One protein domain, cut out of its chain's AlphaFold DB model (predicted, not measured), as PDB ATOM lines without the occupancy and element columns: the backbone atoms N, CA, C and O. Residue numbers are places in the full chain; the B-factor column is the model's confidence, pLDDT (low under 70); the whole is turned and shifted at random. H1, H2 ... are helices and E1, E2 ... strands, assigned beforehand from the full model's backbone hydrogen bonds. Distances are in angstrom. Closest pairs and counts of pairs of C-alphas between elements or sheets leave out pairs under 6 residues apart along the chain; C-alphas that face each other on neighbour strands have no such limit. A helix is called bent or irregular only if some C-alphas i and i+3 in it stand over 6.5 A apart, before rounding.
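What this domain is: This is residues 647 to 809 of the 809 residues of an uncharacterized protein of Antrodiella citrinella (UniProt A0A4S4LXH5). What shape do these atoms make? A small head of helices, the hairpin H2 and H3 with H5 crosswise to both, has the two-strand ribbon E1 and E2 beside it; from there long, thin links lead away to H6, a lone helix at the other end. The long links and H6 make the length, and residues 787 to 809 run out as a tail toward the same end. What is it made of? The printed part has 163 residues, under half of them in named elements, with six named helices and two named strands in the order H1, H2, H3, H4, H5, E1, H6, E2; it is mostly helix, with one antiparallel sheet, E1 - E2. The whole is extended, with a radius of gyration of the C-alphas of 24.9 A and spans of 84 by 36 by 21 A.

How they stand to each other: How is the sheet paired? E1, residues 725 to 729, and E2, residues 782 to 786, are antiparallel at 140 degrees; N 726 and O 785, 2.8 A apart, are within hydrogen-bond range. Which helices are near it? H5, residues 712 to 723, comes closest to E1 with the C-alphas of Ile 719 and Trp 725, 5.7 A apart. H5 touches H3, residues 678 to 692, about perpendicular at 80 degrees, with the C-alphas of Arg 682 and Val 715 closest at 6.2 A; H5 touches H3 with its residues 712 to 716 alone. What else does H3 meet? It forms a helical hairpin with H2, residues 656 to 671: they touch at a steep tilt of 40 degrees, opposite ways, the C-alphas of Ile 662 and Ile 685 closest at 6.1 A. H4, residues 695 to 698, is close to H3 but not clearly touching, with the C-alphas of Ile 689 and Leu 696 closest at 7.3 A. What of the remaining helices and their backbones? H1, residues 651 to 654, and H2 only just touch, only at the corner, with 3 pairs of C-alphas within 8 A, the closest those of Leu 652 and Val 659 at 6.6 A, while H6, residues 741 to 759, touches no helix. Each O i to N i+4 pair is within hydrogen-bond range in H2, H3 and H6, and 7 of 8 in H5; H1 and H4 are too short for such a pair.

Where its parts are: Where do the strands lie? E1 is 12.6 A long from C-alpha 725 at (33.350, 165.524, 294.820), and E2 is 12.8 A long, ending at C-alpha 786, (32.783, 161.368, 294.291). How long are the helices? H6 measures 26.6 A from C-alpha 741 at (12.142, 137.189, 305.219), H2 22.0 A, H3 21.0 A and H5 15.8 A. H4 measures 4.7 A, and H1 is only just irregular, with C-alphas 651 and 654 7.0 A apart.

The domain as a whole: How far does it reach? The two C-alphas farthest apart, those of Glu 702 and Asp 758, are 84.9 A apart; residues 737 to 751, of which 741 to 751 belong to H6, stand free. Which links are long? Those from H4 to H5, E1 to H6 and H6 to E2 are long, and the printed part has no cut. Where is confidence low? The pLDDT of the model is under 70 in residues 647 to 649, 732 to 736, 769 to 779 and 798 to 809.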
ATOM      1  N   THR A 647      46.929 182.595 289.897       47.06
ATOM      2  CA  THR A 647      47.092 183.554 290.993       47.06
ATOM      3  C   THR A 647      45.954 183.402 291.996       47.06
ATOM      4  O   THR A 647      45.934 184.028 293.044       47.06
ATOM      5  N   ARG A 648      45.000 182.519 291.687       60.56
ATOM      6  CA  ARG A 648      44.093 181.878 292.624       60.56
ATOM      7  C   ARG A 648      44.591 180.484 293.012       60.56
ATOM      8  O   ARG A 648      43.775 179.556 293.044       60.56
ATOM      9  N   LEU A 649      45.889 180.321 293.283       68.31
ATOM     10  CA  LEU A 649      46.325 179.313 294.243       68.31
ATOM     11  C   LEU A 649      45.431 179.582 295.458       68.31
ATOM     12  O   LEU A 649      45.299 180.731 295.887       68.31
ATOM     13  N   GLY A 650      44.619 178.591 295.839       86.62
ATOM     14  CA  GLY A 650      43.654 178.780 296.921       86.62
ATOM     15  C   GLY A 650      44.388 179.298 298.154       86.62
ATOM     16  O   GLY A 650      45.574 179.036 298.294       86.62
ATOM     17  N   ILE A 651      43.711 180.017 299.049       93.75
ATOM     18  CA  ILE A 651      44.381 180.564 300.241       93.75
ATOM     19  C   ILE A 651      45.116 179.486 301.061       93.75
ATOM     20  O   ILE A 651      46.137 179.766 301.668       93.75
ATOM     21  N   LEU A 652      44.639 178.240 300.988       95.75
ATOM     22  CA  LEU A 652      45.226 177.069 301.638       95.75
ATOM     23  C   LEU A 652      46.370 176.406 300.848       95.75
ATOM     24  O   LEU A 652      46.898 175.396 301.282       95.75
ATOM     25  N   HIS A 653      46.759 176.923 299.681       94.31
ATOM     26  CA  HIS A 653      47.837 176.332 298.880       94.31
ATOM     27  C   HIS A 653      49.196 176.415 299.582       94.31
ATOM     28  O   HIS A 653      50.028 175.537 299.395       94.31
ATOM     29  N   ALA A 654      49.421 177.463 300.378       94.88
ATOM     30  CA  ALA A 654      50.633 177.604 301.181       94.88
ATOM     31  C   ALA A 654      50.637 176.709 302.438       94.88
ATOM     32  O   ALA A 654      51.638 176.691 303.141       94.88
ATOM     33  N   TYR A 655      49.541 175.985 302.702       97.19
ATOM     34  CA  TYR A 655      49.311 175.211 303.927       97.19
ATOM     35  C   TYR A 655      48.829 173.786 303.585       97.19
ATOM     36  O   TYR A 655      47.670 173.432 303.849       97.19
ATOM     37  N   PRO A 656      49.658 172.978 302.895       96.88
ATOM     38  CA  PRO A 656      49.285 171.626 302.475       96.88
ATOM     39  C   PRO A 656      48.888 170.716 303.647       96.88
ATOM     40  O   PRO A 656      48.015 169.866 303.474       96.88
ATOM     41  N   GLU A 657      49.457 170.923 304.833       97.88
ATOM     42  CA  GLU A 657      49.146 170.211 306.074       97.88
ATOM     43  C   GLU A 657      47.694 170.433 306.523       97.88
ATOM     44  O   GLU A 657      46.965 169.471 306.777       97.88
ATOM     45  N   VAL A 658      47.215 171.683 306.491       97.88
ATOM     46  CA  VAL A 658      45.821 172.027 306.816       97.88
ATOM     47  C   VAL A 658      44.875 171.409 305.788       97.88
ATOM     48  O   VAL A 658      43.824 170.865 306.131       97.88
ATOM     49  N   VAL A 659      45.252 171.439 304.503       97.88
ATOM     50  CA  VAL A 659      44.473 170.789 303.438       97.88
ATOM     51  C   VAL A 659      44.399 169.278 303.654       97.88
ATOM     52  O   VAL A 659      43.321 168.709 303.477       97.88
ATOM     53  N   ALA A 660      45.502 168.630 304.028       97.75
ATOM     54  CA  ALA A 660      45.545 167.196 304.301       97.75
ATOM     55  C   ALA A 660      44.635 166.822 305.479       97.75
ATOM     56  O   ALA A 660      43.827 165.902 305.345       97.75
ATOM     57  N   ARG A 661      44.675 167.591 306.576       97.88
ATOM     58  CA  ARG A 661      43.800 167.394 307.743       97.88
ATOM     59  C   ARG A 661      42.319 167.538 307.391       97.88
ATOM     60  O   ARG A 661      41.532 166.643 307.692       97.88
ATOM     61  N   ILE A 662      41.949 168.604 306.671       98.19
ATOM     62  CA  ILE A 662      40.571 168.812 306.194       98.19
ATOM     63  C   ILE A 662      40.125 167.634 305.323       98.19
ATOM     64  O   ILE A 662      39.025 167.116 305.502       98.19
ATOM     65  N   LYS A 663      40.959 167.209 304.362       98.19
ATOM     66  CA  LYS A 663      40.635 166.073 303.489       98.19
ATOM     67  C   LYS A 663      40.395 164.810 304.307       98.19
ATOM     68  O   LYS A 663      39.377 164.170 304.083       98.19
ATOM     69  N   LYS A 664      41.290 164.493 305.248       97.94
ATOM     70  CA  LYS A 664      41.174 163.317 306.115       97.94
ATOM     71  C   LYS A 664      39.842 163.313 306.863       97.94
ATOM     72  O   LYS A 664      39.088 162.367 306.708       97.94
ATOM     73  N   MET A 665      39.491 164.399 307.556       98.00
ATOM     74  CA  MET A 665      38.211 164.487 308.279       98.00
ATOM     75  C   MET A 665      36.996 164.295 307.360       98.00
ATOM     76  O   MET A 665      36.027 163.644 307.734       98.00
ATOM     77  N   LEU A 666      37.033 164.857 306.147       98.00
ATOM     78  CA  LEU A 666      35.941 164.703 305.186       98.00
ATOM     79  C   LEU A 666      35.841 163.276 304.629       98.00
ATOM     80  O   LEU A 666      34.724 162.812 304.408       98.00
ATOM     81  N   TYR A 667      36.971 162.596 304.410       97.94
ATOM     82  CA  TYR A 667      37.000 161.177 304.042       97.94
ATOM     83  C   TYR A 667      36.482 160.307 305.186       97.94
ATOM     84  O   TYR A 667      35.516 159.590 304.965       97.94
ATOM     85  N   ASP A 668      37.004 160.471 306.405       96.94
ATOM     86  CA  ASP A 668      36.594 159.701 307.588       96.94
ATOM     87  C   ASP A 668      35.065 159.788 307.812       96.94
ATOM     88  O   ASP A 668      34.392 158.778 308.019       96.94
ATOM     89  N   LEU A 669      34.477 160.988 307.685       95.81
ATOM     90  CA  LEU A 669      33.023 161.179 307.789       95.81
ATOM     91  C   LEU A 669      32.245 160.511 306.644       95.81
ATOM     92  O   LEU A 669      31.151 159.988 306.867       95.81
ATOM     93  N   ARG A 670      32.770 160.526 305.411       95.00
ATOM     94  CA  ARG A 670      32.118 159.840 304.283       95.00
ATOM     95  C   ARG A 670      32.250 158.333 304.342       95.00
ATOM     96  O   ARG A 670      31.285 157.668 303.978       95.00
ATOM     97  N   ASP A 671      33.366 157.811 304.826       94.31
ATOM     98  CA  ASP A 671      33.572 156.378 305.025       94.31
ATOM     99  C   ASP A 671      32.609 155.855 306.102       94.31
ATOM    100  O   ASP A 671      31.977 154.813 305.923       94.31
ATOM    101  N   ALA A 672      32.336 156.664 307.132       92.06
ATOM    102  CA  ALA A 672      31.246 156.446 308.089       92.06
ATOM    103  C   ALA A 672      29.833 156.699 307.509       92.06
ATOM    104  O   ALA A 672      28.840 156.650 308.229       92.06
ATOM    105  N   SER A 673      29.716 156.992 306.209       91.12
ATOM    106  CA  SER A 673      28.472 157.293 305.492       91.12
ATOM    107  C   SER A 673      27.667 158.479 306.056       91.12
ATOM    108  O   SER A 673      26.484 158.632 305.742       91.12
ATOM    109  N   ILE A 674      28.298 159.376 306.820       91.75
ATOM    110  CA  ILE A 674      27.661 160.576 307.376       91.75
ATOM    111  C   ILE A 674      27.365 161.568 306.232       91.75
ATOM    112  O   ILE A 674      28.197 161.749 305.327       91.75
ATOM    113  N   PRO A 675      26.175 162.200 306.199       93.19
ATOM    114  CA  PRO A 675      25.861 163.209 305.194       93.19
ATOM    115  C   PRO A 675      26.709 164.470 305.390       93.19
ATOM    116  O   PRO A 675      26.698 165.098 306.445       93.19
ATOM    117  N   LEU A 676      27.396 164.891 304.328       95.75
ATOM    118  CA  LEU A 676      28.164 166.129 304.285       95.75
ATOM    119  C   LEU A 676      27.394 167.211 303.531       95.75
ATOM    120  O   LEU A 676      27.229 167.156 302.310       95.75
ATOM    121  N   THR A 677      26.976 168.236 304.261       95.12
ATOM    122  CA  THR A 677      26.374 169.464 303.729       95.12
ATOM    123  C   THR A 677      27.414 170.574 303.590       95.12
ATOM    124  O   THR A 677      28.458 170.547 304.241       95.12
ATOM    125  N   SER A 678      27.121 171.610 302.798       95.50
ATOM    126  CA  SER A 678      28.023 172.767 302.667       95.50
ATOM    127  C   SER A 678      28.314 173.435 304.021       95.50
ATOM    128  O   SER A 678      29.435 173.876 304.262       95.50
ATOM    129  N   VAL A 679      27.338 173.423 304.940       94.38
ATOM    130  CA  VAL A 679      27.478 173.940 306.310       94.38
ATOM    131  C   VAL A 679      28.453 173.091 307.127       94.38
ATOM    132  O   VAL A 679      29.402 173.642 307.678       94.38
ATOM    133  N   SER A 680      28.284 171.763 307.146       95.31
ATOM    134  CA  SER A 680      29.194 170.860 307.875       95.31
ATOM    135  C   SER A 680      30.630 170.932 307.345       95.31
ATOM    136  O   SER A 680      31.574 171.086 308.115       95.31
ATOM    137  N   VAL A 681      30.811 170.953 306.017       97.31
ATOM    138  CA  VAL A 681      32.145 171.080 305.418       97.31
ATOM    139  C   VAL A 681      32.757 172.446 305.725       97.31
ATOM    140  O   VAL A 681      33.949 172.536 306.013       97.31
ATOM    141  N   ARG A 682      31.958 173.521 305.704       97.56
ATOM    142  CA  ARG A 682      32.413 174.854 306.115       97.56
ATOM    143  C   ARG A 682      32.896 174.847 307.562       97.56
ATOM    144  O   ARG A 682      33.964 175.398 307.809       97.56
ATOM    145  N   ALA A 683      32.135 174.250 308.477       96.31
ATOM    146  CA  ALA A 683      32.487 174.168 309.892       96.31
ATOM    147  C   ALA A 683      33.817 173.428 310.095       96.31
ATOM    148  O   ALA A 683      34.697 173.956 310.766       96.31
ATOM    149  N   ILE A 684      34.016 172.292 309.418       97.69
ATOM    150  CA  ILE A 684      35.276 171.529 309.455       97.69
ATOM    151  C   ILE A 684      36.448 172.368 308.934       97.69
ATOM    152  O   ILE A 684      37.489 172.448 309.582       97.69
ATOM    153  N   ILE A 685      36.280 173.036 307.786       98.06
ATOM    154  CA  ILE A 685      37.322 173.902 307.216       98.06
ATOM    155  C   ILE A 685      37.658 175.050 308.172       98.06
ATOM    156  O   ILE A 685      38.831 175.337 308.386       98.06
ATOM    157  N   VAL A 686      36.645 175.725 308.726       97.56
ATOM    158  CA  VAL A 686      36.845 176.837 309.664       97.56
ATOM    159  C   VAL A 686      37.546 176.345 310.923       97.56
ATOM    160  O   VAL A 686      38.527 176.958 311.311       97.56
ATOM    161  N   SER A 687      37.112 175.224 311.502       97.69
ATOM    162  CA  SER A 687      37.730 174.625 312.689       97.69
ATOM    163  C   SER A 687      39.208 174.297 312.461       97.69
ATOM    164  O   SER A 687      40.048 174.733 313.246       97.69
ATOM    165  N   CYS A 688      39.551 173.638 311.346       97.81
ATOM    166  CA  CYS A 688      40.947 173.334 311.017       97.81
ATOM    167  C   CYS A 688      41.788 174.606 310.842       97.81
ATOM    168  O   CYS A 688      42.899 174.682 311.352       97.81
ATOM    169  N   ILE A 689      41.264 175.625 310.147       97.56
ATOM    170  CA  ILE A 689      41.989 176.890 309.953       97.56
ATOM    171  C   ILE A 689      42.165 177.630 311.280       97.56
ATOM    172  O   ILE A 689      43.258 178.105 311.552       97.56
ATOM    173  N   THR A 690      41.122 177.734 312.105       96.81
ATOM    174  CA  THR A 690      41.194 178.424 313.401       96.81
ATOM    175  C   THR A 690      42.202 177.760 314.335       96.81
ATOM    176  O   THR A 690      42.902 178.464 315.051       96.81
ATOM    177  N   HIS A 691      42.292 176.428 314.313       97.25
ATOM    178  CA  HIS A 691      43.231 175.682 315.146       97.25
ATOM    179  C   HIS A 691      44.675 175.771 314.630       97.25
ATOM    180  O   HIS A 691      45.585 176.061 315.397       97.25
ATOM    181  N   ASP A 692      44.896 175.528 313.333       97.12
ATOM    182  CA  ASP A 692      46.253 175.337 312.803       97.12
ATOM    183  C   ASP A 692      46.883 176.630 312.264       97.12
ATOM    184  O   ASP A 692      48.109 176.759 312.271       97.12
ATOM    185  N   LYS A 693      46.062 177.555 311.739       97.50
ATOM    186  CA  LYS A 693      46.482 178.795 311.051       97.50
ATOM    187  C   LYS A 693      45.506 179.969 311.285       97.50
ATOM    188  O   LYS A 693      44.938 180.499 310.313       97.50
ATOM    189  N   PRO A 694      45.260 180.394 312.542       96.88
ATOM    190  CA  PRO A 694      44.306 181.465 312.856       96.88
ATOM    191  C   PRO A 694      44.648 182.805 312.181       96.88
ATOM    192  O   PRO A 694      43.753 183.612 311.900       96.88
ATOM    193  N   GLU A 695      45.915 183.034 311.826       96.75
ATOM    194  CA  GLU A 695      46.383 184.232 311.127       96.75
ATOM    195  C   GLU A 695      45.699 184.445 309.764       96.75
ATOM    196  O   GLU A 695      45.561 185.582 309.297       96.75
ATOM    197  N   LEU A 696      45.191 183.372 309.142       95.50
ATOM    198  CA  LEU A 696      44.409 183.456 307.908       95.50
ATOM    199  C   LEU A 696      43.102 184.232 308.089       95.50
ATOM    200  O   LEU A 696      42.662 184.906 307.152       95.50
ATOM    201  N   PHE A 697      42.497 184.164 309.276       96.00
ATOM    202  CA  PHE A 697      41.315 184.947 309.627       96.00
ATOM    203  C   PHE A 697      41.673 186.317 310.211       96.00
ATOM    204  O   PHE A 697      40.890 187.251 310.041       96.00
ATOM    205  N   ALA A 698      42.840 186.478 310.840       94.44
ATOM    206  CA  ALA A 698      43.267 187.760 311.406       94.44
ATOM    207  C   ALA A 698      43.670 188.795 310.337       94.44
ATOM    208  O   ALA A 698      43.557 190.002 310.557       94.44
ATOM    209  N   ARG A 699      44.118 188.347 309.155       92.81
ATOM    210  CA  ARG A 699      44.609 189.239 308.098       92.81
ATOM    211  C   ARG A 699      43.499 190.151 307.554       92.81
ATOM    212  O   ARG A 699      42.605 189.706 306.828       92.81
ATOM    213  N   LYS A 700      43.602 191.447 307.848       92.81
ATOM    214  CA  LYS A 700      42.776 192.512 307.260       92.81
ATOM    215  C   LYS A 700      43.395 193.014 305.948       92.81
ATOM    216  O   LYS A 700      44.597 192.872 305.722       92.81
ATOM    217  N   ASP A 701      42.563 193.503 305.037       86.94
ATOM    218  CA  ASP A 701      43.002 194.241 303.855       86.94
ATOM    219  C   ASP A 701      43.337 195.701 304.209       86.94
ATOM    220  O   ASP A 701      43.168 196.125 305.352       86.94
ATOM    221  N   GLU A 702      43.818 196.473 303.231       88.94
ATOM    222  CA  GLU A 702      44.138 197.905 303.390       88.94
ATOM    223  C   GLU A 702      42.934 198.740 303.867       88.94
ATOM    224  O   GLU A 702      43.114 199.825 304.407       88.94
ATOM    225  N   ASN A 703      41.708 198.223 303.728       89.19
ATOM    226  CA  ASN A 703      40.476 198.871 304.178       89.19
ATOM    227  C   ASN A 703      40.004 198.354 305.551       89.19
ATOM    228  O   ASN A 703      38.860 198.590 305.939       89.19
ATOM    229  N   GLY A 704      40.827 197.578 306.263       88.69
ATOM    230  CA  GLY A 704      40.476 196.986 307.554       88.69
ATOM    231  C   GLY A 704      39.484 195.818 307.475       88.69
ATOM    232  O   GLY A 704      39.088 195.280 308.512       88.69
ATOM    233  N   LYS A 705      39.080 195.379 306.276       84.69
ATOM    234  CA  LYS A 705      38.136 194.275 306.088       84.69
ATOM    235  C   LYS A 705      38.862 192.937 306.121       84.69
ATOM    236  O   LYS A 705      39.937 192.783 305.550       84.69
ATOM    237  N   GLN A 706      38.255 191.930 306.747       85.69
ATOM    238  CA  GLN A 706      38.811 190.578 306.774       85.69
ATOM    239  C   GLN A 706      39.063 190.062 305.347       85.69
ATOM    240  O   GLN A 706      38.149 189.989 304.521       85.69
ATOM    241  N   ARG A 707      40.317 189.697 305.052       86.75
ATOM    242  CA  ARG A 707      40.746 189.316 303.700       86.75
ATOM    243  C   ARG A 707      40.184 187.963 303.273       86.75
ATOM    244  O   ARG A 707      39.966 187.734 302.080       86.75
ATOM    245  N   PHE A 708      39.952 187.064 304.228       93.81
ATOM    246  CA  PHE A 708      39.412 185.740 303.967       93.81
ATOM    247  C   PHE A 708      38.194 185.431 304.825       93.81
ATOM    248  O   PHE A 708      38.253 185.425 306.047       93.81
ATOM    249  N   CYS A 709      37.112 185.062 304.147       94.38
ATOM    250  CA  CYS A 709      35.975 184.400 304.761       94.38
ATOM    251  C   CYS A 709      35.766 183.057 304.054       94.38
ATOM    252  O   CYS A 709      35.730 182.996 302.815       94.38
ATOM    253  N   CYS A 710      35.570 181.987 304.830       96.38
ATOM    254  CA  CYS A 710      35.222 180.663 304.311       96.38
ATOM    255  C   CYS A 710      33.769 180.660 303.796       96.38
ATOM    256  O   CYS A 710      32.852 180.167 304.443       96.38
ATOM    257  N   SER A 711      33.539 181.308 302.655       96.00
ATOM    258  CA  SER A 711      32.225 181.395 302.009       96.00
ATOM    259  C   SER A 711      31.782 180.045 301.438       96.00
ATOM    260  O   SER A 711      32.607 179.227 301.036       96.00
ATOM    261  N   GLU A 712      30.479 179.843 301.266       95.19
ATOM    262  CA  GLU A 712      29.926 178.657 300.592       95.19
ATOM    263  C   GLU A 712      30.524 178.442 299.184       95.19
ATOM    264  O   GLU A 712      30.898 177.337 298.790       95.19
ATOM    265  N   SER A 713      30.740 179.528 298.433       94.81
ATOM    266  CA  SER A 713      31.413 179.475 297.126       94.81
ATOM    267  C   SER A 713      32.877 179.024 297.209       94.81
ATOM    268  O   SER A 713      33.430 178.510 296.230       94.81
ATOM    269  N   PHE A 714      33.558 179.264 298.332       96.12
ATOM    270  CA  PHE A 714      34.881 178.703 298.590       96.12
ATOM    271  C   PHE A 714      34.776 177.201 298.866       96.12
ATOM    272  O   PHE A 714      35.453 176.442 298.177       96.12
ATOM    273  N   VAL A 715      33.869 176.783 299.755       97.19
ATOM    274  CA  VAL A 715      33.618 175.373 300.103       97.19
ATOM    275  C   VAL A 715      33.344 174.531 298.857       97.19
ATOM    276  O   VAL A 715      34.053 173.563 298.598       97.19
ATOM    277  N   HIS A 716      32.412 174.952 297.994       96.12
ATOM    278  CA  HIS A 716      32.092 174.223 296.759       96.12
ATOM    279  C   HIS A 716      33.303 174.073 295.829       96.12
ATOM    280  O   HIS A 716      33.494 173.035 295.192       96.12
ATOM    281  N   ARG A 717      34.137 175.118 295.727       95.19
ATOM    282  CA  ARG A 717      35.357 175.076 294.909       95.19
ATOM    283  C   ARG A 717      36.426 174.193 295.533       95.19
ATOM    284  O   ARG A 717      37.109 173.508 294.779       95.19
ATOM    285  N   PHE A 718      36.567 174.223 296.855       96.50
ATOM    286  CA  PHE A 718      37.491 173.377 297.594       96.50
ATOM    287  C   PHE A 718      37.117 171.906 297.416       96.50
ATOM    288  O   PHE A 718      37.916 171.160 296.871       96.50
ATOM    289  N   ILE A 719      35.878 171.511 297.725       97.62
ATOM    290  CA  ILE A 719      35.399 170.128 297.570       97.62
ATOM    291  C   ILE A 719      35.602 169.635 296.128       97.62
ATOM    292  O   ILE A 719      36.202 168.588 295.891       97.62
ATOM    293  N   LYS A 720      35.179 170.428 295.135       95.75
ATOM    294  CA  LYS A 720      35.297 170.039 293.724       95.75
ATOM    295  C   LYS A 720      36.748 169.878 293.263       95.75
ATOM    296  O   LYS A 720      37.031 168.976 292.484       95.75
ATOM    297  N   ARG A 721      37.651 170.775 293.673       94.62
ATOM    298  CA  ARG A 721      39.053 170.771 293.210       94.62
ATOM    299  C   ARG A 721      39.934 169.819 294.009       94.62
ATOM    300  O   ARG A 721      40.778 169.163 293.419       94.62
ATOM    301  N   SER A 722      39.752 169.784 295.323       96.06
ATOM    302  CA  SER A 722      40.609 169.050 296.251       96.06
ATOM    303  C   SER A 722      40.199 167.585 296.393       96.06
ATOM    304  O   SER A 722      41.083 166.757 296.594       96.06
ATOM    305  N   LEU A 723      38.898 167.275 296.297       97.19
ATOM    306  CA  LEU A 723      38.352 165.921 296.489       97.19
ATOM    307  C   LEU A 723      37.746 165.326 295.207       97.19
ATOM    308  O   LEU A 723      37.512 164.124 295.130       97.19
ATOM    309  N   GLY A 724      37.453 166.145 294.189       97.00
ATOM    310  CA  GLY A 724      36.731 165.676 292.999       97.00
ATOM    311  C   GLY A 724      35.277 165.298 293.299       97.00
ATOM    312  O   GLY A 724      34.666 164.518 292.566       97.00
ATOM    313  N   TRP A 725      34.711 165.823 294.384       98.00
ATOM    314  CA  TRP A 725      33.350 165.524 294.820       98.00
ATOM    315  C   TRP A 725      32.337 166.541 294.282       98.00
ATOM    316  O   TRP A 725      32.664 167.684 293.945       98.00
ATOM    317  N   SER A 726      31.081 166.116 294.203       97.00
ATOM    318  CA  SER A 726      29.927 166.925 293.811       97.00
ATOM    319  C   SER A 726      28.748 166.604 294.724       97.00
ATOM    320  O   SER A 726      28.733 165.554 295.358       97.00
ATOM    321  N   LEU A 727      27.771 167.505 294.814       96.56
ATOM    322  CA  LEU A 727      26.565 167.242 295.592       96.56
ATOM    323  C   LEU A 727      25.739 166.153 294.885       96.56
ATOM    324  O   LEU A 727      25.466 166.257 293.686       96.56
ATOM    325  N   ARG A 728      25.354 165.110 295.614       95.19
ATOM    326  CA  ARG A 728      24.584 163.964 295.123       95.19
ATOM    327  C   ARG A 728      23.409 163.711 296.050       95.19
ATOM    328  O   ARG A 728      23.514 163.925 297.252       95.19
ATOM    329  N   ARG A 729      22.294 163.248 295.492       93.31
ATOM    330  CA  ARG A 729      21.166 162.754 296.284       93.31
ATOM    331  C   ARG A 729      21.498 161.342 296.781       93.31
ATOM    332  O   ARG A 729      22.065 160.575 296.006       93.31
ATOM    333  N   GLY A 730      21.169 161.015 298.028       90.62
ATOM    334  CA  GLY A 730      21.242 159.641 298.529       90.62
ATOM    335  C   GLY A 730      20.354 158.748 297.669       90.62
ATOM    336  O   GLY A 730      19.172 159.044 297.496       90.62
ATOM    337  N   THR A 731      20.928 157.721 297.048       85.88
ATOM    338  CA  THR A 731      20.212 156.842 296.102       85.88
ATOM    339  C   THR A 731      19.958 155.450 296.654       85.88
ATOM    340  O   THR A 731      19.251 154.668 296.024       85.88
ATOM    341  N   ARG A 732      20.498 155.130 297.831       68.69
ATOM    342  CA  ARG A 732      20.253 153.854 298.489       68.69
ATOM    343  C   ARG A 732      19.153 154.047 299.530       68.69
ATOM    344  O   ARG A 732      19.406 154.524 300.623       68.69
ATOM    345  N   ALA A 733      17.927 153.689 299.166       59.59
ATOM    346  CA  ALA A 733      16.995 153.091 300.113       59.59
ATOM    347  C   ALA A 733      17.179 151.589 299.916       59.59
ATOM    348  O   ALA A 733      16.509 150.975 299.090       59.59
ATOM    349  N   GLY A 734      18.221 151.023 300.528       52.66
ATOM    350  CA  GLY A 734      18.446 149.589 300.434       52.66
ATOM    351  C   GLY A 734      17.270 148.898 301.101       52.66
ATOM    352  O   GLY A 734      17.194 148.892 302.325       52.66
ATOM    353  N   GLN A 735      16.346 148.344 300.318       55.84
ATOM    354  CA  GLN A 735      15.373 147.391 300.826       55.84
ATOM    355  C   GLN A 735      16.183 146.177 301.293       55.84
ATOM    356  O   GLN A 735      16.540 145.305 300.505       55.84
ATOM    357  N   LYS A 736      16.591 146.183 302.563       67.19
ATOM    358  CA  LYS A 736      17.252 145.047 303.195       67.19
ATOM    359  C   LYS A 736      16.152 144.039 303.496       67.19
ATOM    360  O   LYS A 736      15.566 144.078 304.569       67.19
ATOM    361  N   ILE A 737      15.811 143.212 302.512       73.94
ATOM    362  CA  ILE A 737      15.005 142.014 302.748       73.94
ATOM    363  C   ILE A 737      15.975 140.991 303.355       73.94
ATOM    364  O   ILE A 737      16.955 140.650 302.686       73.94
ATOM    365  N   PRO A 738      15.789 140.555 304.616       81.44
ATOM    366  CA  PRO A 738      16.567 139.448 305.165       81.44
ATOM    367  C   PRO A 738      16.464 138.226 304.246       81.44
ATOM    368  O   PRO A 738      15.417 138.006 303.638       81.44
ATOM    369  N   GLN A 739      17.518 137.413 304.139       87.19
ATOM    370  CA  GLN A 739      17.472 136.196 303.310       87.19
ATOM    371  C   GLN A 739      16.369 135.221 303.758       87.19
ATOM    372  O   GLN A 739      15.889 134.425 302.960       87.19
ATOM    373  N   ASP A 740      15.940 135.312 305.017       91.31
ATOM    374  CA  ASP A 740      14.894 134.513 305.647       91.31
ATOM    375  C   ASP A 740      13.566 135.273 305.827       91.31
ATOM    376  O   ASP A 740      12.736 134.880 306.652       91.31
ATOM    377  N   ALA A 741      13.336 136.354 305.073       90.56
ATOM    378  CA  ALA A 741      12.142 137.189 305.219       90.56
ATOM    379  C   ALA A 741      10.835 136.383 305.176       90.56
ATOM    380  O   ALA A 741       9.970 136.588 306.027       90.56
ATOM    381  N   ASP A 742      10.711 135.419 304.262       90.81
ATOM    382  CA  ASP A 742       9.522 134.564 304.157       90.81
ATOM    383  C   ASP A 742       9.282 133.742 305.431       90.81
ATOM    384  O   ASP A 742       8.147 133.588 305.891       90.81
ATOM    385  N   LEU A 743      10.357 133.246 306.053       93.00
ATOM    386  CA  LEU A 743      10.280 132.490 307.299       93.00
ATOM    387  C   LEU A 743       9.897 133.395 308.475       93.00
ATOM    388  O   LEU A 743       9.072 132.998 309.303       93.00
ATOM    389  N   LEU A 744      10.463 134.601 308.552       89.12
ATOM    390  CA  LEU A 744      10.122 135.594 309.574       89.12
ATOM    391  C   LEU A 744       8.661 136.037 309.459       89.12
ATOM    392  O   LEU A 744       7.952 136.049 310.467       89.12
ATOM    393  N   LEU A 745       8.185 136.311 308.242       88.62
ATOM    394  CA  LEU A 745       6.792 136.664 307.968       88.62
ATOM    395  C   LEU A 745       5.846 135.522 308.347       88.62
ATOM    396  O   LEU A 745       4.857 135.744 309.047       88.62
ATOM    397  N   LYS A 746       6.183 134.280 307.976       92.81
ATOM    398  CA  LYS A 746       5.401 133.096 308.355       92.81
ATOM    399  C   LYS A 746       5.351 132.902 309.874       92.81
ATOM    400  O   LYS A 746       4.287 132.619 310.420       92.81
ATOM    401  N   ARG A 747       6.475 133.072 310.579       91.12
ATOM    402  CA  ARG A 747       6.534 132.978 312.050       91.12
ATOM    403  C   ARG A 747       5.723 134.078 312.730       91.12
ATOM    404  O   ARG A 747       5.003 133.782 313.679       91.12
ATOM    405  N   ALA A 748       5.821 135.319 312.255       89.19
ATOM    406  CA  ALA A 748       5.033 136.434 312.771       89.19
ATOM    407  C   ALA A 748       3.531 136.173 312.592       89.19
ATOM    408  O   ALA A 748       2.777 136.279 313.556       89.19
ATOM    409  N   HIS A 749       3.117 135.726 311.402       89.50
ATOM    410  CA  HIS A 749       1.730 135.364 311.115       89.50
ATOM    411  C   HIS A 749       1.195 134.285 312.070       89.50
ATOM    412  O   HIS A 749       0.138 134.460 312.672       89.50
ATOM    413  N   LEU A 750       1.951 133.199 312.275       90.94
ATOM    414  CA  LEU A 750       1.553 132.124 313.189       90.94
ATOM    415  C   LEU A 750       1.477 132.583 314.653       90.94
ATOM    416  O   LEU A 750       0.581 132.154 315.374       90.94
ATOM    417  N   ARG A 751       2.382 133.466 315.098       91.69
ATOM    418  CA  ARG A 751       2.339 134.044 316.453       91.69
ATOM    419  C   ARG A 751       1.109 134.919 316.658       91.69
ATOM    420  O   ARG A 751       0.447 134.779 317.678       91.69
ATOM    421  N   ILE A 752       0.785 135.774 315.687       86.50
ATOM    422  CA  ILE A 752      -0.416 136.618 315.733       86.50
ATOM    423  C   ILE A 752      -1.669 135.737 315.808       86.50
ATOM    424  O   ILE A 752      -2.503 135.936 316.686       86.50
ATOM    425  N   ALA A 753      -1.765 134.709 314.958       89.50
ATOM    426  CA  ALA A 753      -2.887 133.771 314.971       89.50
ATOM    427  C   ALA A 753      -3.021 133.021 316.311       89.50
ATOM    428  O   ALA A 753      -4.129 132.869 316.821       89.50
ATOM    429  N   ALA A 754      -1.901 132.581 316.899       90.19
ATOM    430  CA  ALA A 754      -1.897 131.928 318.207       90.19
ATOM    431  C   ALA A 754      -2.376 132.872 319.321       90.19
ATOM    432  O   ALA A 754      -3.226 132.479 320.110       90.19
ATOM    433  N   VAL A 755      -1.906 134.125 319.346       90.12
ATOM    434  CA  VAL A 755      -2.347 135.130 320.330       90.12
ATOM    435  C   VAL A 755      -3.842 135.420 320.198       90.12
ATOM    436  O   VAL A 755      -4.537 135.428 321.210       90.12
ATOM    437  N   ILE A 756      -4.355 135.599 318.975       90.25
ATOM    438  CA  ILE A 756      -5.790 135.821 318.733       90.25
ATOM    439  C   ILE A 756      -6.616 134.656 319.286       90.25
ATOM    440  O   ILE A 756      -7.580 134.880 320.014       90.25
ATOM    441  N   ARG A 757      -6.213 133.418 318.976       91.69
ATOM    442  CA  ARG A 757      -6.896 132.205 319.439       91.69
ATOM    443  C   ARG A 757      -6.840 132.056 320.962       91.69
ATOM    444  O   ARG A 757      -7.866 131.787 321.573       91.69
ATOM    445  N   ASP A 758      -5.654 132.197 321.553       89.62
ATOM    446  CA  ASP A 758      -5.404 131.844 322.956       89.62
ATOM    447  C   ASP A 758      -5.873 132.934 323.931       89.62
ATOM    448  O   ASP A 758      -6.273 132.616 325.047       89.62
ATOM    449  N   GLN A 759      -5.855 134.205 323.515       91.25
ATOM    450  CA  GLN A 759      -6.312 135.343 324.327       91.25
ATOM    451  C   GLN A 759      -7.721 135.821 323.951       91.25
ATOM    452  O   GLN A 759      -8.232 136.757 324.561       91.25
ATOM    453  N   GLY A 760      -8.350 135.213 322.938       90.81
ATOM    454  CA  GLY A 760      -9.673 135.615 322.459       90.81
ATOM    455  C   GLY A 760      -9.716 137.068 321.984       90.81
ATOM    456  O   GLY A 760     -10.695 137.760 322.255       90.81
ATOM    457  N   VAL A 761      -8.650 137.547 321.328       88.12
ATOM    458  CA  VAL A 761      -8.547 138.945 320.877       88.12
ATOM    459  C   VAL A 761      -9.632 139.215 319.829       88.12
ATOM    460  O   VAL A 761      -9.588 138.600 318.762       88.12
ATOM    461  N   PRO A 762     -10.587 140.126 320.088       86.44
ATOM    462  CA  PRO A 762     -11.602 140.487 319.113       86.44
ATOM    463  C   PRO A 762     -10.982 141.155 317.888       86.44
ATOM    464  O   PRO A 762     -10.011 141.906 317.981       86.44
ATOM    465  N   ASP A 763     -11.612 140.947 316.743       82.44
ATOM    466  CA  ASP A 763     -11.267 141.510 315.443       82.44
ATOM    467  C   ASP A 763     -11.137 143.042 315.493       82.44
ATOM    468  O   ASP A 763     -10.256 143.610 314.850       82.44
ATOM    469  N   CYS A 764     -11.955 143.716 316.310       80.00
ATOM    470  CA  CYS A 764     -11.911 145.170 316.483       80.00
ATOM    471  C   CYS A 764     -10.663 145.691 317.219       80.00
ATOM    472  O   CYS A 764     -10.388 146.887 317.152       80.00
ATOM    473  N   LEU A 765      -9.905 144.822 317.899       80.69
ATOM    474  CA  LEU A 765      -8.647 145.170 318.574       80.69
ATOM    475  C   LEU A 765      -7.407 144.835 317.732       80.69
ATOM    476  O   LEU A 765      -6.284 145.142 318.134       80.69
ATOM    477  N   ILE A 766      -7.585 144.240 316.548       82.81
ATOM    478  CA  ILE A 766      -6.499 143.992 315.598       82.81
ATOM    479  C   ILE A 766      -6.291 145.262 314.771       82.81
ATOM    480  O   ILE A 766      -6.807 145.417 313.666       82.81
ATOM    481  N   VAL A 767      -5.530 146.199 315.328       79.38
ATOM    482  CA  VAL A 767      -5.177 147.445 314.645       79.38
ATOM    483  C   VAL A 767      -3.872 147.287 313.870       79.38
ATOM    484  O   VAL A 767      -2.887 146.744 314.374       79.38
ATOM    485  N   ASN A 768      -3.845 147.776 312.628       75.38
ATOM    486  CA  ASN A 768      -2.590 147.920 311.903       75.38
ATOM    487  C   ASN A 768      -1.818 149.080 312.536       75.38
ATOM    488  O   ASN A 768      -2.187 150.237 312.361       75.38
ATOM    489  N   SER A 769      -0.773 148.767 313.296       65.69
ATOM    490  CA  SER A 769       0.173 149.774 313.758       65.69
ATOM    491  C   SER A 769       1.188 150.010 312.644       65.69
ATOM    492  O   SER A 769       2.313 149.501 312.678       65.69
ATOM    493  N   ASP A 770       0.767 150.707 311.587       59.44
ATOM    494  CA  ASP A 770       1.720 151.170 310.597       59.44
ATOM    495  C   ASP A 770       2.606 152.250 311.234       59.44
ATOM    496  O   ASP A 770       2.164 153.123 311.979       59.44
ATOM    497  N   GLN A 771       3.916 152.146 311.007       55.94
ATOM    498  CA  GLN A 771       4.871 153.138 311.491       55.94
ATOM    499  C   GLN A 771       4.520 154.501 310.886       55.94
ATOM    500  O   GLN A 771       4.847 154.781 309.727       55.94
ATOM    501  N   THR A 772       3.922 155.384 311.680       54.88
ATOM    502  CA  THR A 772       3.906 156.811 311.369       54.88
ATOM    503  C   THR A 772       5.353 157.290 311.459       54.88
ATOM    504  O   THR A 772       5.991 157.249 312.509       54.88
ATOM    505  N   GLN A 773       5.934 157.640 310.312       55.47
ATOM    506  CA  GLN A 773       7.365 157.918 310.196       55.47
ATOM    507  C   GLN A 773       7.709 159.265 310.840       55.47
ATOM    508  O   GLN A 773       7.738 160.294 310.166       55.47
ATOM    509  N   VAL A 774       8.022 159.268 312.134       57.59
ATOM    510  CA  VAL A 774       8.663 160.421 312.772       57.59
ATOM    511  C   VAL A 774      10.157 160.362 312.454       57.59
ATOM    512  O   VAL A 774      10.901 159.543 312.991       57.59
ATOM    513  N   ILE A 775      10.601 161.203 311.520       56.88
ATOM    514  CA  ILE A 775      12.005 161.290 311.104       56.88
ATOM    515  C   ILE A 775      12.801 161.991 312.219       56.88
ATOM    516  O   ILE A 775      12.749 163.211 312.340       56.88
ATOM    517  N   TYR A 776      13.559 161.231 313.018       61.25
ATOM    518  CA  TYR A 776      14.335 161.758 314.160       61.25
ATOM    519  C   TYR A 776      15.475 162.710 313.753       61.25
ATOM    520  O   TYR A 776      15.938 163.532 314.536       61.25
ATOM    521  N   SER A 777      15.949 162.606 312.511       58.53
ATOM    522  CA  SER A 777      16.974 163.492 311.971       58.53
ATOM    523  C   SER A 777      16.621 163.843 310.539       58.53
ATOM    524  O   SER A 777      16.620 162.976 309.665       58.53
ATOM    525  N   ALA A 778      16.343 165.122 310.280       57.78
ATOM    526  CA  ALA A 778      16.229 165.667 308.931       57.78
ATOM    527  C   ALA A 778      17.619 165.725 308.267       57.78
ATOM    528  O   ALA A 778      18.100 166.784 307.860       57.78
ATOM    529  N   GLY A 779      18.295 164.578 308.175       65.69
ATOM    530  CA  GLY A 779      19.454 164.412 307.321       65.69
ATOM    531  C   GLY A 779      19.023 164.777 305.910       65.69
ATOM    532  O   GLY A 779      18.151 164.133 305.327       65.69
ATOM    533  N   GLY A 780      19.573 165.868 305.375       76.31
ATOM    534  CA  GLY A 780      19.234 166.304 304.028       76.31
ATOM    535  C   GLY A 780      19.445 165.150 303.050       76.31
ATOM    536  O   GLY A 780      20.459 164.460 303.105       76.31
ATOM    537  N   ALA A 781      18.521 164.961 302.104       87.19
ATOM    538  CA  ALA A 781      18.616 163.902 301.093       87.19
ATOM    539  C   ALA A 781      19.831 164.052 300.152       87.19
ATOM    540  O   ALA A 781      19.944 163.320 299.171       87.19
ATOM    541  N   VAL A 782      20.711 165.027 300.389       93.19
ATOM    542  CA  VAL A 782      21.871 165.362 299.572       93.19
ATOM    543  C   VAL A 782      23.145 165.380 300.413       93.19
ATOM    544  O   VAL A 782      23.178 165.946 301.500       93.19
ATOM    545  N   THR A 783      24.211 164.802 299.874       96.00
ATOM    546  CA  THR A 783      25.552 164.782 300.470       96.00
ATOM    547  C   THR A 783      26.606 165.014 299.390       96.00
ATOM    548  O   THR A 783      26.345 164.798 298.202       96.00
ATOM    549  N   TYR A 784      27.802 165.466 299.759       97.25
ATOM    550  CA  TYR A 784      28.940 165.432 298.841       97.25
ATOM    551  C   TYR A 784      29.475 164.012 298.679       97.25
ATOM    552  O   TYR A 784      29.687 163.307 299.657       97.25
ATOM    553  N   GLU A 785      29.711 163.616 297.431       97.38
ATOM    554  CA  GLU A 785      30.272 162.313 297.072       97.38
ATOM    555  C   GLU A 785      31.101 162.433 295.782       97.38
ATOM    556  O   GLU A 785      30.961 163.408 295.026       97.38
ATOM    557  N   LYS A 786      31.961 161.447 295.503       97.69
ATOM    558  CA  LYS A 786      32.783 161.368 294.291       97.69
ATOM    559  C   LYS A 786      31.952 161.645 293.039       97.69
ATOM    560  O   LYS A 786      30.900 161.048 292.798       97.69
ATOM    561  N   THR A 787      32.418 162.591 292.223       96.50
ATOM    562  CA  THR A 787      31.719 162.965 290.989       96.50
ATOM    563  C   THR A 787      31.586 161.737 290.092       96.50
ATOM    564  O   THR A 787      32.583 161.106 289.759       96.50
ATOM    565  N   GLY A 788      30.353 161.403 289.706       94.06
ATOM    566  CA  GLY A 788      30.050 160.211 288.907       94.06
ATOM    567  C   GLY A 788      29.600 158.986 289.711       94.06
ATOM    568  O   GLY A 788      29.150 158.022 289.096       94.06
ATOM    569  N   ALA A 789      29.630 159.019 291.049       94.12
ATOM    570  CA  ALA A 789      29.116 157.927 291.877       94.12
ATOM    571  C   ALA A 789      27.625 157.664 291.591       94.12
ATOM    572  O   ALA A 789      26.788 158.568 291.704       94.12
ATOM    573  N   LYS A 790      27.291 156.432 291.189       91.38
ATOM    574  CA  LYS A 790      25.908 156.011 290.895       91.38
ATOM    575  C   LYS A 790      25.109 155.747 292.176       91.38
ATOM    576  O   LYS A 790      23.926 156.075 292.242       91.38
ATOM    577  N   GLN A 791      25.774 155.198 293.187       91.06
ATOM    578  CA  GLN A 791      25.198 154.865 294.484       91.06
ATOM    579  C   GLN A 791      25.838 155.728 295.569       91.06
ATOM    580  O   GLN A 791      27.057 155.874 295.591       91.06
ATOM    581  N   VAL A 792      25.009 156.326 296.425       92.69
ATOM    582  CA  VAL A 792      25.456 157.188 297.528       92.69
ATOM    583  C   VAL A 792      24.741 156.759 298.798       92.69
ATOM    584  O   VAL A 792      23.526 156.944 298.908       92.69
ATOM    585  N   ALA A 793      25.498 156.171 299.724       89.81
ATOM    586  CA  ALA A 793      25.014 155.784 301.041       89.81
ATOM    587  C   ALA A 793      24.981 157.005 301.971       89.81
ATOM    588  O   ALA A 793      25.922 157.810 301.999       89.81
ATOM    589  N   ILE A 794      23.880 157.149 302.705       89.94
ATOM    590  CA  ILE A 794      23.692 158.175 303.731       89.94
ATOM    591  C   ILE A 794      23.139 157.475 304.974       89.94
ATOM    592  O   ILE A 794      22.042 156.913 304.933       89.94
ATOM    593  N   VAL A 795      23.891 157.509 306.076       85.38
ATOM    594  CA  VAL A 795      23.416 157.021 307.380       85.38
ATOM    595  C   VAL A 795      22.158 157.788 307.769       85.38
ATOM    596  O   VAL A 795      22.089 159.005 307.615       85.38
ATOM    597  N   GLY A 796      21.141 157.063 308.233       75.56
ATOM    598  CA  GLY A 796      19.833 157.620 308.590       75.56
ATOM    599  C   GLY A 796      18.882 157.852 307.410       75.56
ATOM    600  O   GLY A 796      17.685 157.971 307.633       75.56
ATOM    601  N   ALA A 797      19.363 157.852 306.158       77.12
ATOM    602  CA  ALA A 797      18.472 157.803 304.992       77.12
ATOM    603  C   ALA A 797      18.042 156.362 304.662       77.12
ATOM    604  O   ALA A 797      16.945 156.142 304.153       77.12
ATOM    605  N   GLU A 798      18.914 155.385 304.942       67.19
ATOM    606  CA  GLU A 798      18.631 153.955 304.750       67.19
ATOM    607  C   GLU A 798      17.811 153.352 305.889       67.19
ATOM    608  O   GLU A 798      16.918 152.537 305.667       67.19
ATOM    609  N   GLU A 799      18.139 153.737 307.117       59.41
ATOM    610  CA  GLU A 799      17.508 153.216 308.313       59.41
ATOM    611  C   GLU A 799      16.368 154.162 308.657       59.41
ATOM    612  O   GLU A 799      16.585 155.236 309.217       59.41
ATOM    613  N   LYS A 800      15.148 153.778 308.263       60.38
ATOM    614  CA  LYS A 800      13.922 154.385 308.776       60.38
ATOM    615  C   LYS A 800      13.918 154.173 310.291       60.38
ATOM    616  O   LYS A 800      13.328 153.215 310.778       60.38
ATOM    617  N   ARG A 801      14.610 155.042 311.036       56.81
ATOM    618  CA  ARG A 801      14.536 155.157 312.497       56.81
ATOM    619  C   ARG A 801      13.183 155.756 312.850       56.81
ATOM    620  O   ARG A 801      13.083 156.873 313.338       56.81
ATOM    621  N   ALA A 802      12.145 155.026 312.485       57.78
ATOM    622  CA  ALA A 802      10.811 155.230 312.966       57.78
ATOM    623  C   ALA A 802      10.718 154.430 314.265       57.78
ATOM    624  O   ALA A 802      11.089 153.257 314.324       57.78
ATOM    625  N   PHE A 803      10.267 155.082 315.321       58.59
ATOM    626  CA  PHE A 803       9.731 154.393 316.478       58.59
ATOM    627  C   PHE A 803       8.214 154.496 316.374       58.59
ATOM    628  O   PHE A 803       7.683 155.497 315.894       58.59
ATOM    629  N   THR A 804       7.527 153.443 316.784       60.09
ATOM    630  CA  THR A 804       6.078 153.476 316.917       60.09
ATOM    631  C   THR A 804       5.786 153.909 318.344       60.09
ATOM    632  O   THR A 804       6.100 153.178 319.282       60.09
ATOM    633  N   LEU A 805       5.234 155.108 318.518       58.78
ATOM    634  CA  LEU A 805       4.668 155.504 319.801       58.78
ATOM    635  C   LEU A 805       3.254 154.930 319.872       58.78
ATOM    636  O   LEU A 805       2.374 155.366 319.136       58.78
ATOM    637  N   LEU A 806       3.054 153.942 320.737       63.34
ATOM    638  CA  LEU A 806       1.725 153.496 321.135       63.34
ATOM    639  C   LEU A 806       1.406 154.221 322.446       63.34
ATOM    640  O   LEU A 806       1.945 153.820 323.477       63.34
ATOM    641  N   PRO A 807       0.631 155.322 322.427       52.88
ATOM    642  CA  PRO A 807       0.151 155.901 323.670       52.88
ATOM    643  C   PRO A 807      -0.723 154.854 324.364       52.88
ATOM    644  O   PRO A 807      -1.682 154.353 323.777       52.88
ATOM    645  N   GLU A 808      -0.347 154.484 325.582       41.62
ATOM    646  CA  GLU A 808      -1.208 153.704 326.465       41.62
ATOM    647  C   GLU A 808      -2.385 154.616 326.843       41.62
ATOM    648  O   GLU A 808      -2.166 155.717 327.357       41.62
ATOM    649  N   ILE A 809      -3.601 154.220 326.449       44.12
ATOM    650  CA  ILE A 809      -4.850 154.958 326.705       44.12
ATOM    651  C   ILE A 809      -5.415 154.542 328.055       44.12
ATOM    652  O   ILE A 809      -5.478 153.313 328.293       44.12
TER     653      ILE A 809